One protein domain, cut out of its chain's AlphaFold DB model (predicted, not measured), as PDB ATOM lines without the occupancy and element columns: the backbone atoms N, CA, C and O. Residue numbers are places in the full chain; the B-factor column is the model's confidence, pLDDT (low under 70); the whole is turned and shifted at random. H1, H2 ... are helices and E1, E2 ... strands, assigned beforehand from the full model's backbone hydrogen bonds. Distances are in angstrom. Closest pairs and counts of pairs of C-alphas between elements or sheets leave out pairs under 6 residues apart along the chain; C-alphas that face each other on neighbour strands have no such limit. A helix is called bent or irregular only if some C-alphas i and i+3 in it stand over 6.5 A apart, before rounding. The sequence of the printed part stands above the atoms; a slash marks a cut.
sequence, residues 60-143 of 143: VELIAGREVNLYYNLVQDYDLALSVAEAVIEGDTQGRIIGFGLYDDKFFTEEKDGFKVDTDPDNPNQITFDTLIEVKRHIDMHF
ATOM      1  N   VAL A  60      28.985 -30.684 102.641       94.44
ATOM      2  CA  VAL A  60      28.406 -31.757 101.835       94.44
ATOM      3  C   VAL A  60      28.665 -31.423 100.374       94.44
ATOM      4  O   VAL A  60      28.264 -30.360  99.887       94.44
ATOM      5  N   GLU A  61      29.311 -32.348  99.675       93.44
ATOM      6  CA  GLU A  61      29.708 -32.226  98.274       93.44
ATOM      7  C   GLU A  61      28.965 -33.240  97.405       93.44
ATOM      8  O   GLU A  61      28.603 -34.324  97.863       93.44
ATOM      9  N   LEU A  62      28.779 -32.918  96.122       92.19
ATOM     10  CA  LEU A  62      28.345 -33.898  95.125       92.19
ATOM     11  C   LEU A  62      29.570 -34.515  94.442       92.19
ATOM     12  O   LEU A  62      30.129 -33.912  93.528       92.19
ATOM     13  N   ILE A  63      29.948 -35.726  94.846       90.69
ATOM     14  CA  ILE A  63      31.104 -36.455  94.309       90.69
ATOM     15  C   ILE A  63      30.621 -37.753  93.664       90.69
ATOM     16  O   ILE A  63      29.882 -38.527  94.272       90.69
ATOM     17  N   ALA A  64      31.002 -37.992  92.406       88.50
ATOM     18  CA  ALA A  64      30.583 -39.171  91.638       88.50
ATOM     19  C   ALA A  64      29.052 -39.425  91.663       88.50
ATOM     20  O   ALA A  64      28.595 -40.568  91.695       88.50
ATOM     21  N   GLY A  65      28.249 -38.353  91.687       88.69
ATOM     22  CA  GLY A  65      26.783 -38.425  91.743       88.69
ATOM     23  C   GLY A  65      26.192 -38.776  93.115       88.69
ATOM     24  O   GLY A  65      25.005 -39.094  93.189       88.69
ATOM     25  N   ARG A  66      26.987 -38.725  94.189       89.62
ATOM     26  CA  ARG A  66      26.568 -38.977  95.575       89.62
ATOM     27  C   ARG A  66      26.818 -37.752  96.446       89.62
ATOM     28  O   ARG A  66      27.810 -37.059  96.248       89.62
ATOM     29  N   GLU A  67      25.928 -37.507  97.405       92.62
ATOM     30  CA  GLU A  67      26.213 -36.575  98.499       92.62
ATOM     31  C   GLU A  67      27.234 -37.231  99.433       92.62
ATOM     32  O   GLU A  67      27.020 -38.357  99.887       92.62
ATOM     33  N   VAL A  68      28.350 -36.546  99.665       93.94
ATOM     34  CA  VAL A  68      29.458 -37.011 100.502       93.94
ATOM     35  C   VAL A  68      29.780 -35.930 101.523       93.94
ATOM     36  O   VAL A  68      29.927 -34.762 101.159       93.94
ATOM     37  N   ASN A  69      29.904 -36.321 102.788       94.81
ATOM     38  CA  ASN A  69      30.399 -35.436 103.836       94.81
ATOM     39  C   ASN A  69      31.903 -35.224 103.642       94.81
ATOM     40  O   ASN A  69      32.665 -36.187 103.613       94.81
ATOM     41  N   LEU A  70      32.343 -33.980 103.517       94.19
ATOM     42  CA  LEU A  70      33.749 -33.622 103.429       94.19
ATOM     43  C   LEU A  70      34.162 -32.889 104.704       94.19
ATOM     44  O   LEU A  70      33.766 -31.749 104.918       94.19
ATOM     45  N   TYR A  71      34.961 -33.536 105.546       92.75
ATOM     46  CA  TYR A  71      35.470 -32.968 106.792       92.75
ATOM     47  C   TYR A  71      36.826 -32.298 106.555       92.75
ATOM     48  O   TYR A  71      37.767 -32.931 106.074       92.75
ATOM     49  N   TYR A  72      36.948 -31.028 106.919       85.44
ATOM     50  CA  TYR A  72      38.196 -30.274 106.806       85.44
ATOM     51  C   TYR A  72      38.303 -29.287 107.964       85.44
ATOM     52  O   TYR A  72      37.308 -28.715 108.402       85.44
ATOM     53  N   ASN A  73      39.519 -29.119 108.477       70.88
ATOM     54  CA  ASN A  73      39.776 -28.259 109.628       70.88
ATOM     55  C   ASN A  73      39.933 -26.791 109.209       70.88
ATOM     56  O   ASN A  73      39.327 -25.889 109.777       70.88
ATOM     57  N   LEU A  74      40.717 -26.556 108.155       65.94
ATOM     58  CA  LEU A  74      40.993 -25.228 107.626       65.94
ATOM     59  C   LEU A  74      40.486 -25.119 106.191       65.94
ATOM     60  O   LEU A  74      40.554 -26.066 105.412       65.94
ATOM     61  N   VAL A  75      40.035 -23.923 105.806       64.88
ATOM     62  CA  VAL A  75      39.564 -23.656 104.432       64.88
ATOM     63  C   VAL A  75      40.657 -23.939 103.396       64.88
ATOM     64  O   VAL A  75      40.360 -24.387 102.299       64.88
ATOM     65  N   GLN A  76      41.925 -23.723 103.743       68.75
ATOM     66  CA  GLN A  76      43.058 -24.014 102.857       68.75
ATOM     67  C   GLN A  76      43.240 -25.514 102.565       68.75
ATOM     68  O   GLN A  76      43.818 -25.864 101.539       68.75
ATOM     69  N   ASP A  77      42.713 -26.387 103.429       79.50
ATOM     70  CA  ASP A  77      42.794 -27.841 103.276       79.50
ATOM     71  C   ASP A  77      41.627 -28.383 102.441       79.50
ATOM     72  O   ASP A  77      41.666 -29.533 102.003       79.50
ATOM     73  N   TYR A  78      40.600 -27.561 102.187       85.00
ATOM     74  CA  TYR A  78      39.396 -27.948 101.455       85.00
ATOM     75  C   TYR A  78      39.718 -28.512 100.067       85.00
ATOM     76  O   TYR A  78      39.254 -29.596  99.731       85.00
ATOM     77  N   ASP A  79      40.536 -27.814  99.271       87.75
ATOM     78  CA  ASP A  79      40.836 -28.241  97.897       87.75
ATOM     79  C   ASP A  79      41.604 -29.572  97.872       87.75
ATOM     80  O   ASP A  79      41.361 -30.426  97.014       87.75
ATOM     81  N   LEU A  80      42.505 -29.776  98.840       89.12
ATOM     82  CA  LEU A  80      43.235 -31.032  98.997       89.12
ATOM     83  C   LEU A  80      42.292 -32.158  99.436       89.12
ATOM     84  O   LEU A  80      42.292 -33.227  98.824       89.12
ATOM     85  N   ALA A  81      41.468 -31.913 100.456       88.94
ATOM     86  CA  ALA A  81      40.487 -32.873 100.942       88.94
ATOM     87  C   ALA A  81      39.519 -33.282  99.825       88.94
ATOM     88  O   ALA A  81      39.285 -34.472  99.629       88.94
ATOM     89  N   LEU A  82      39.019 -32.316  99.049       92.12
ATOM     90  CA  LEU A  82      38.122 -32.553  97.923       92.12
ATOM     91  C   LEU A  82      38.795 -33.403  96.841       92.12
ATOM     92  O   LEU A  82      38.229 -34.408  96.420       92.12
ATOM     93  N   SER A  83      40.016 -33.046  96.429       91.06
ATOM     94  CA  SER A  83      40.748 -33.788  95.395       91.06
ATOM     95  C   SER A  83      40.982 -35.251  95.778       91.06
ATOM     96  O   SER A  83      40.867 -36.139  94.931       91.06
ATOM     97  N   VAL A  84      41.325 -35.520  97.041       91.06
ATOM     98  CA  VAL A  84      41.548 -36.893  97.509       91.06
ATOM     99  C   VAL A  84      40.218 -37.625  97.685       91.06
ATOM    100  O   VAL A  84      40.112 -38.787  97.288       91.06
ATOM    101  N   ALA A  85      39.189 -36.948  98.205       92.25
ATOM    102  CA  ALA A  85      37.846 -37.501  98.311       92.25
ATOM    103  C   ALA A  85      37.323 -37.949  96.942       92.25
ATOM    104  O   ALA A  85      36.839 -39.068  96.826       92.25
ATOM    105  N   GLU A  86      37.476 -37.142  95.891       93.25
ATOM    106  CA  GLU A  86      37.090 -37.520  94.525       93.25
ATOM    107  C   GLU A  86      37.730 -38.850  94.104       93.25
ATOM    108  O   GLU A  86      37.017 -39.778  93.721       93.25
ATOM    109  N   ALA A  87      39.047 -39.002  94.278       91.38
ATOM    110  CA  ALA A  87      39.756 -40.230  93.919       91.38
ATOM    111  C   ALA A  87      39.303 -41.456  94.737       91.38
ATOM    112  O   ALA A  87      39.110 -42.545  94.187       91.38
ATOM    113  N   VAL A  88      39.125 -41.293  96.051       90.69
ATOM    114  CA  VAL A  88      38.716 -42.375  96.963       90.69
ATOM    115  C   VAL A  88      37.272 -42.802  96.694       90.69
ATOM    116  O   VAL A  88      36.979 -43.996  96.586       90.69
ATOM    117  N   ILE A  89      36.367 -41.835  96.544       90.38
ATOM    118  CA  ILE A  89      34.939 -42.068  96.338       90.38
ATOM    119  C   ILE A  89      34.686 -42.673  94.956       90.38
ATOM    120  O   ILE A  89      33.927 -43.637  94.859       90.38
ATOM    121  N   GLU A  90      35.326 -42.181  93.892       89.94
ATOM    122  CA  GLU A  90      35.210 -42.775  92.551       89.94
ATOM    123  C   GLU A  90      35.710 -44.227  92.505       89.94
ATOM    124  O   GLU A  90      35.137 -45.058  91.794       89.94
ATOM    125  N   GLY A  91      36.728 -44.559  93.306       87.94
ATOM    126  CA  GLY A  91      37.214 -45.929  93.480       87.94
ATOM    127  C   GLY A  91      36.266 -46.844  94.272       87.94
ATOM    128  O   GLY A  91      36.277 -48.065  94.079       87.94
ATOM    129  N   ASP A  92      35.410 -46.290  95.136       89.25
ATOM    130  CA  ASP A  92      34.453 -47.050  95.947       89.25
ATOM    131  C   ASP A  92      33.190 -47.433  95.160       89.25
ATOM    132  O   ASP A  92      32.100 -46.878  95.315       89.25
ATOM    133  N   THR A  93      33.337 -48.465  94.334       85.00
ATOM    134  CA  THR A  93      32.250 -49.043  93.524       85.00
ATOM    135  C   THR A  93      31.086 -49.620  94.339       85.00
ATOM    136  O   THR A  93      30.010 -49.848  93.788       85.00
ATOM    137  N   GLN A  94      31.281 -49.882  95.637       87.06
ATOM    138  CA  GLN A  94      30.260 -50.464  96.511       87.06
ATOM    139  C   GLN A  94      29.414 -49.417  97.244       87.06
ATOM    140  O   GLN A  94      28.413 -49.787  97.858       87.06
ATOM    141  N   GLY A  95      29.780 -48.134  97.184       85.81
ATOM    142  CA  GLY A  95      29.021 -47.073  97.843       85.81
ATOM    143  C   GLY A  95      29.022 -47.167  99.370       85.81
ATOM    144  O   GLY A  95      28.005 -46.887 100.003       85.81
ATOM    145  N   ARG A  96      30.126 -47.637  99.952       89.94
ATOM    146  CA  ARG A  96      30.315 -47.787 101.399       89.94
ATOM    147  C   ARG A  96      30.688 -46.469 102.058       89.94
ATOM    148  O   ARG A  96      30.221 -46.203 103.163       89.94
ATOM    149  N   ILE A  97      31.500 -45.674 101.370       92.19
ATOM    150  CA  ILE A  97      32.018 -44.415 101.884       92.19
ATOM    151  C   ILE A  97      30.956 -43.334 101.681       92.19
ATOM    152  O   ILE A  97      30.506 -43.087 100.557       92.19
ATOM    153  N   ILE A  98      30.551 -42.727 102.792       93.56
ATOM    154  CA  ILE A  98      29.569 -41.637 102.861       93.56
ATOM    155  C   ILE A  98      30.219 -40.305 103.246       93.56
ATOM    156  O   ILE A  98      29.617 -39.254 103.042       93.56
ATOM    157  N   GLY A  99      31.460 -40.344 103.727       93.50
ATOM    158  CA  GLY A  99      32.241 -39.156 104.019       93.50
ATOM    159  C   GLY A  99      33.742 -39.388 103.915       93.50
ATOM    160  O   GLY A  99      34.228 -40.519 103.917       93.50
ATOM    161  N   PHE A 100      34.481 -38.298 103.815       94.19
ATOM    162  CA  PHE A 100      35.932 -38.265 103.763       94.19
ATOM    163  C   PHE A 100      36.424 -37.077 104.569       94.19
ATOM    164  O   PHE A 100      35.794 -36.023 104.550       94.19
ATOM    165  N   GLY A 101      37.554 -37.221 105.245       92.81
ATOM    166  CA  GLY A 101      38.134 -36.124 105.986       92.81
ATOM    167  C   GLY A 101      39.643 -36.058 105.935       92.81
ATOM    168  O   GLY A 101      40.327 -37.066 105.750       92.81
ATOM    169  N   LEU A 102      40.133 -34.837 106.119       90.00
ATOM    170  CA  LEU A 102      41.538 -34.505 106.270       90.00
ATOM    171  C   LEU A 102      41.722 -33.724 107.569       90.00
ATOM    172  O   LEU A 102      41.092 -32.686 107.783       90.00
ATOM    173  N   TYR A 103      42.593 -34.231 108.429       87.44
ATOM    174  CA  TYR A 103      42.975 -33.574 109.666       87.44
ATOM    175  C   TYR A 103      44.463 -33.808 109.924       87.44
ATOM    176  O   TYR A 103      44.897 -34.955 109.959       87.44
ATOM    177  N   ASP A 104      45.229 -32.723 110.062       84.31
ATOM    178  CA  ASP A 104      46.687 -32.738 110.278       84.31
ATOM    179  C   ASP A 104      47.443 -33.682 109.317       84.31
ATOM    180  O   ASP A 104      48.151 -34.604 109.717       84.31
ATOM    181  N   ASP A 105      47.199 -33.520 108.011       82.56
ATOM    182  CA  ASP A 105      47.746 -34.368 106.938       82.56
ATOM    183  C   ASP A 105      47.374 -35.866 107.016       82.56
ATOM    184  O   ASP A 105      47.914 -36.695 106.273       82.56
ATOM    185  N   LYS A 106      46.430 -36.243 107.887       86.94
ATOM    186  CA  LYS A 106      45.877 -37.599 107.981       86.94
ATOM    187  C   LYS A 106      44.488 -37.671 107.388       86.94
ATOM    188  O   LYS A 106      43.607 -36.861 107.677       86.94
ATOM    189  N   PHE A 107      44.300 -38.696 106.568       89.38
ATOM    190  CA  PHE A 107      43.036 -38.977 105.916       89.38
ATOM    191  C   PHE A 107      42.218 -39.974 106.727       89.38
ATOM    192  O   PHE A 107      42.750 -40.917 107.316       89.38
ATOM    193  N   PHE A 108      40.907 -39.790 106.700       92.44
ATOM    194  CA  PHE A 108      39.952 -40.738 107.249       92.44
ATOM    195  C   PHE A 108      38.707 -40.800 106.370       92.44
ATOM    196  O   PHE A 108      38.411 -39.877 105.611       92.44
ATOM    197  N   THR A 109      37.967 -41.896 106.460       94.06
ATOM    198  CA  THR A 109      36.680 -42.065 105.782       94.06
ATOM    199  C   THR A 109      35.564 -42.182 106.804       94.06
ATOM    200  O   THR A 109      35.776 -42.621 107.928       94.06
ATOM    201  N   GLU A 110      34.358 -41.793 106.422       94.00
ATOM    202  CA  GLU A 110      33.139 -42.105 107.156       94.00
ATOM    203  C   GLU A 110      32.386 -43.185 106.374       94.00
ATOM    204  O   GLU A 110      32.098 -43.039 105.180       94.00
ATOM    205  N   GLU A 111      32.081 -44.282 107.055       93.38
ATOM    206  CA  GLU A 111      31.248 -45.375 106.572       93.38
ATOM    207  C   GLU A 111      30.035 -45.550 107.501       93.38
ATOM    208  O   GLU A 111      29.897 -44.892 108.529       93.38
ATOM    209  N   LYS A 112      29.118 -46.462 107.156       89.56
ATOM    210  CA  LYS A 112      27.886 -46.692 107.939       89.56
ATOM    211  C   LYS A 112      28.127 -47.137 109.384       89.56
ATOM    212  O   LYS A 112      27.221 -47.021 110.203       89.56
ATOM    213  N   ASP A 113      29.275 -47.743 109.648       90.62
ATOM    214  CA  ASP A 113      29.694 -48.281 110.939       90.62
ATOM    215  C   ASP A 113      30.582 -47.317 111.738       90.62
ATOM    216  O   ASP A 113      30.919 -47.640 112.873       90.62
ATOM    217  N   GLY A 114      30.922 -46.150 111.183       92.38
ATOM    218  CA  GLY A 114      31.692 -45.113 111.861       92.38
ATOM    219  C   GLY A 114      32.813 -44.535 111.002       92.38
ATOM    220  O   GLY A 114      32.910 -44.769 109.794       92.38
ATOM    221  N   PHE A 115      33.680 -43.773 111.655       93.69
ATOM    222  CA  PHE A 115      34.850 -43.155 111.052       93.69
ATOM    223  C   PHE A 115      36.033 -44.112 111.067       93.69
ATOM    224  O   PHE A 115      36.368 -44.673 112.108       93.69
ATOM    225  N   LYS A 116      36.699 -44.273 109.931       92.69
ATOM    226  CA  LYS A 116      37.840 -45.167 109.760       92.69
ATOM    227  C   LYS A 116      39.085 -44.354 109.474       92.69
ATOM    228  O   LYS A 116      39.146 -43.628 108.485       92.69
ATOM    229  N   VAL A 117      40.078 -44.494 110.343       88.88
ATOM    230  CA  VAL A 117      41.404 -43.896 110.157       88.88
ATOM    231  C   VAL A 117      42.346 -44.994 109.697       88.88
ATOM    232  O   VAL A 117      42.432 -46.050 110.336       88.88
ATOM    233  N   ASP A 118      43.032 -44.758 108.583       78.94
ATOM    234  CA  ASP A 118      44.104 -45.644 108.152       78.94
ATOM    235  C   ASP A 118      45.371 -45.303 108.937       78.94
ATOM    236  O   ASP A 118      45.873 -44.178 108.881       78.94
ATOM    237  N   THR A 119      45.843 -46.257 109.735       65.75
ATOM    238  CA  THR A 119      46.969 -46.035 110.647       65.75
ATOM    239  C   THR A 119      48.312 -46.446 110.058       65.75
ATOM    240  O   THR A 119      49.344 -46.028 110.583       65.75
ATOM    241  N   ASP A 120      48.322 -47.218 108.967       61.50
ATOM    242  CA  ASP A 120      49.553 -47.701 108.345       61.50
ATOM    243  C   ASP A 120      49.319 -48.069 106.861       61.50
ATOM    244  O   ASP A 120      48.646 -49.061 106.568       61.50
ATOM    245  N   PRO A 121      49.925 -47.334 105.906       56.44
ATOM    246  CA  PRO A 121      49.853 -47.657 104.479       56.44
ATOM    247  C   PRO A 121      50.357 -49.069 104.137       56.44
ATOM    248  O   PRO A 121      49.936 -49.646 103.132       56.44
ATOM    249  N   ASP A 122      51.262 -49.620 104.955       57.47
ATOM    250  CA  ASP A 122      51.866 -50.941 104.778       57.47
ATOM    251  C   ASP A 122      51.105 -52.046 105.544       57.47
ATOM    252  O   ASP A 122      51.355 -53.239 105.329       57.47
ATOM    253  N   ASN A 123      50.152 -51.684 106.413       56.56
ATOM    254  CA  ASN A 123      49.332 -52.618 107.180       56.56
ATOM    255  C   ASN A 123      47.920 -52.052 107.437       56.56
ATOM    256  O   ASN A 123      47.734 -51.286 108.380       56.56
ATOM    257  N   PRO A 124      46.893 -52.487 106.683       58.91
ATOM    258  CA  PRO A 124      45.567 -51.865 106.654       58.91
ATOM    259  C   PRO A 124      44.698 -52.214 107.877       58.91
ATOM    260  O   PRO A 124      43.517 -52.552 107.752       58.91
ATOM    261  N   ASN A 125      45.263 -52.173 109.081       67.38
ATOM    262  CA  ASN A 125      44.484 -52.193 110.306       67.38
ATOM    263  C   ASN A 125      43.781 -50.839 110.440       67.38
ATOM    264  O   ASN A 125      44.327 -49.869 110.965       67.38
ATOM    265  N   GLN A 126      42.546 -50.794 109.949       78.00
ATOM    266  CA  GLN A 126      41.663 -49.651 110.125       78.00
ATOM    267  C   GLN A 126      41.102 -49.663 111.543       78.00
ATOM    268  O   GLN A 126      40.511 -50.653 111.986       78.00
ATOM    269  N   ILE A 127      41.270 -48.550 112.253       87.19
ATOM    270  CA  ILE A 127      40.597 -48.325 113.532       87.19
ATOM    271  C   ILE A 127      39.283 -47.608 113.238       87.19
ATOM    272  O   ILE A 127      39.259 -46.660 112.455       87.19
ATOM    273  N   THR A 128      38.190 -48.089 113.835       91.50
ATOM    274  CA  THR A 128      36.854 -47.488 113.705       91.50
ATOM    275  C   THR A 128      36.513 -46.677 114.953       91.50
ATOM    276  O   THR A 128      36.729 -47.152 116.069       91.50
ATOM    277  N   PHE A 129      35.977 -45.476 114.753       93.31
ATOM    278  CA  PHE A 129      35.556 -44.528 115.782       93.31
ATOM    279  C   PHE A 129      34.096 -44.127 115.569       93.31
ATOM    280  O   PHE A 129      33.635 -44.053 114.430       93.31
ATOM    281  N   ASP A 130      33.378 -43.814 116.646       92.06
ATOM    282  CA  ASP A 130      31.962 -43.442 116.561       92.06
ATOM    283  C   ASP A 130      31.789 -41.948 116.245       92.06
ATOM    284  O   ASP A 130      30.768 -41.535 115.697       92.06
ATOM    285  N   THR A 131      32.779 -41.118 116.595       90.81
ATOM    286  CA  THR A 131      32.681 -39.655 116.473       90.81
ATOM    287  C   THR A 131      33.918 -39.007 115.851       90.81
ATOM    288  O   THR A 131      35.051 -39.444 116.056       90.81
ATOM    289  N   LEU A 132      33.718 -37.868 115.176       89.12
ATOM    290  CA  LEU A 132      34.810 -37.039 114.646       89.12
ATOM    291  C   LEU A 132      35.777 -36.562 115.746       89.12
ATOM    292  O   LEU A 132      36.974 -36.428 115.511       89.12
ATOM    293  N   ILE A 133      35.280 -36.327 116.964       89.31
ATOM    294  CA  ILE A 133      36.115 -35.917 118.102       89.31
ATOM    295  C   ILE A 133      37.107 -37.024 118.473       89.31
ATOM    296  O   ILE A 133      38.260 -36.737 118.790       89.31
ATOM    297  N   GLU A 134      36.679 -38.286 118.445       92.00
ATOM    298  CA  GLU A 134      37.563 -39.426 118.701       92.00
ATOM    299  C   GLU A 134      38.617 -39.580 117.607       92.00
ATOM    300  O   GLU A 134      39.776 -39.824 117.933       92.00
ATOM    301  N   VAL A 135      38.242 -39.351 116.344       90.19
ATOM    302  CA  VAL A 135      39.179 -39.314 115.212       90.19
ATOM    303  C   VAL A 135      40.242 -38.238 115.418       90.19
ATOM    304  O   VAL A 135      41.429 -38.558 115.408       90.19
ATOM    305  N   LYS A 136      39.832 -36.982 115.663       89.25
ATOM    306  CA  LYS A 136      40.755 -35.855 115.892       89.25
ATOM    307  C   LYS A 136      41.714 -36.162 117.047       89.25
ATOM    308  O   LYS A 136      42.924 -36.103 116.873       89.25
ATOM    309  N   ARG A 137      41.182 -36.620 118.192       90.50
ATOM    310  CA  ARG A 137      41.995 -37.018 119.359       90.50
ATOM    311  C   ARG A 137      42.976 -38.139 119.044       90.50
ATOM    312  O   ARG A 137      44.090 -38.119 119.554       90.50
ATOM    313  N   HIS A 138      42.558 -39.139 118.272       90.50
ATOM    314  CA  HIS A 138      43.450 -40.218 117.872       90.50
ATOM    315  C   HIS A 138      44.594 -39.681 117.012       90.50
ATOM    316  O   HIS A 138      45.745 -40.025 117.273       90.50
ATOM    317  N   ILE A 139      44.289 -38.814 116.044       88.50
ATOM    318  CA  ILE A 139      45.308 -38.219 115.182       88.50
ATOM    319  C   ILE A 139      46.290 -37.382 116.012       88.50
ATOM    320  O   ILE A 139      47.481 -37.677 115.982       88.50
ATOM    321  N   ASP A 140      45.790 -36.475 116.856       88.38
ATOM    322  CA  ASP A 140      46.606 -35.623 117.741       88.38
ATOM    323  C   ASP A 140      47.529 -36.414 118.689       88.38
ATOM    324  O   ASP A 140      48.564 -35.921 119.138       88.38
ATOM    325  N   MET A 141      47.118 -37.619 119.099       87.62
ATOM    326  CA  MET A 141      47.859 -38.430 120.069       87.62
ATOM    327  C   MET A 141      48.931 -39.319 119.438       87.62
ATOM    328  O   MET A 141      49.847 -39.751 120.148       87.62
ATOM    329  N   HIS A 142      48.781 -39.672 118.163       82.31
ATOM    330  CA  HIS A 142      49.544 -40.755 117.539       82.31
ATOM    331  C   HIS A 142      50.359 -40.336 116.316       82.31
ATOM    332  O   HIS A 142      51.207 -41.126 115.886       82.31
ATOM    333  N   PHE A 143      50.145 -39.131 115.795       74.31
ATOM    334  CA  PHE A 143      50.885 -38.573 114.669       74.31
ATOM    335  C   PHE A 143      51.543 -37.244 115.046       74.31
ATOM    336  O   PHE A 143      52.600 -36.964 114.432       74.31
TER     337      PHE A 143
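This is residues 60 to 143 of the 143 residues of an uncharacterized protein of Chitinophaga sp. CF418 (UniProt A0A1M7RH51). A strongly twisted six-stranded sheet forms the middle layer of three, with the long helix H1 over E2 and E3 on one face and the shorter H2 over E4 on the other. The 84 printed residues hold, in order, E1, E2, H1, E3, E4, E5, E6 and H2, a mixed class of helices and strands. The sheet runs E1 E2 E3 E4 E5 E6 and is mixed. The whole is compact, with a radius of gyration of the C-alphas of 12.1 A and spans of 35 by 29 by 24 A.

E1, residues 60 to 63, begins at C-alpha 60 (28.406, -31.757, 101.835). E2 is residues 66 to 72, 18.4 A. H1, residues 75 to 91, is 24.9 A long, has a kink of 28 degrees near residue 82 and is only just irregular, with C-alphas 76 and 79 6.9 A apart. E3 is residues 97 to 103, 17.3 A; E4, 106 to 111, 16.6 A; E5, 114 to 118; E6, 126 to 129. H2, residues 132 to 142, 15.5 A, ends at C-alpha 142 (49.544, -40.755, 117.539).

E1 and E2 form a hairpin, N 61 to O 68 being 2.9 A. E2 and E3 are parallel, N 71 to O 100 being 2.8 A; with H1 they make a strand-helix-strand unit with a left-handed crossover. E3 to E6 form a meander, each strand the antiparallel neighbour of the one before. N 101 to O 108, N 116 to O 109 and N 129 to O 115 are each 2.8 A. H1 runs along the strands at a height over the sheet of 6.8 A; its C-alpha 81 is 5.7 A from C-alpha 102 of E3, their closest. H2, on the opposite face, is 8.3 A high and only just slantwise, at 32 degrees to E4 on the local plane. In H2 every O i to N i+4 pair is within hydrogen-bond range, in H1 11 of 13.

The C-alphas of Gly 65 and Met 141 are farthest apart, 35.3 A. The printed part has no cut and no long link. Residues 74 to 76 and 119 to 125 have pLDDT under 70.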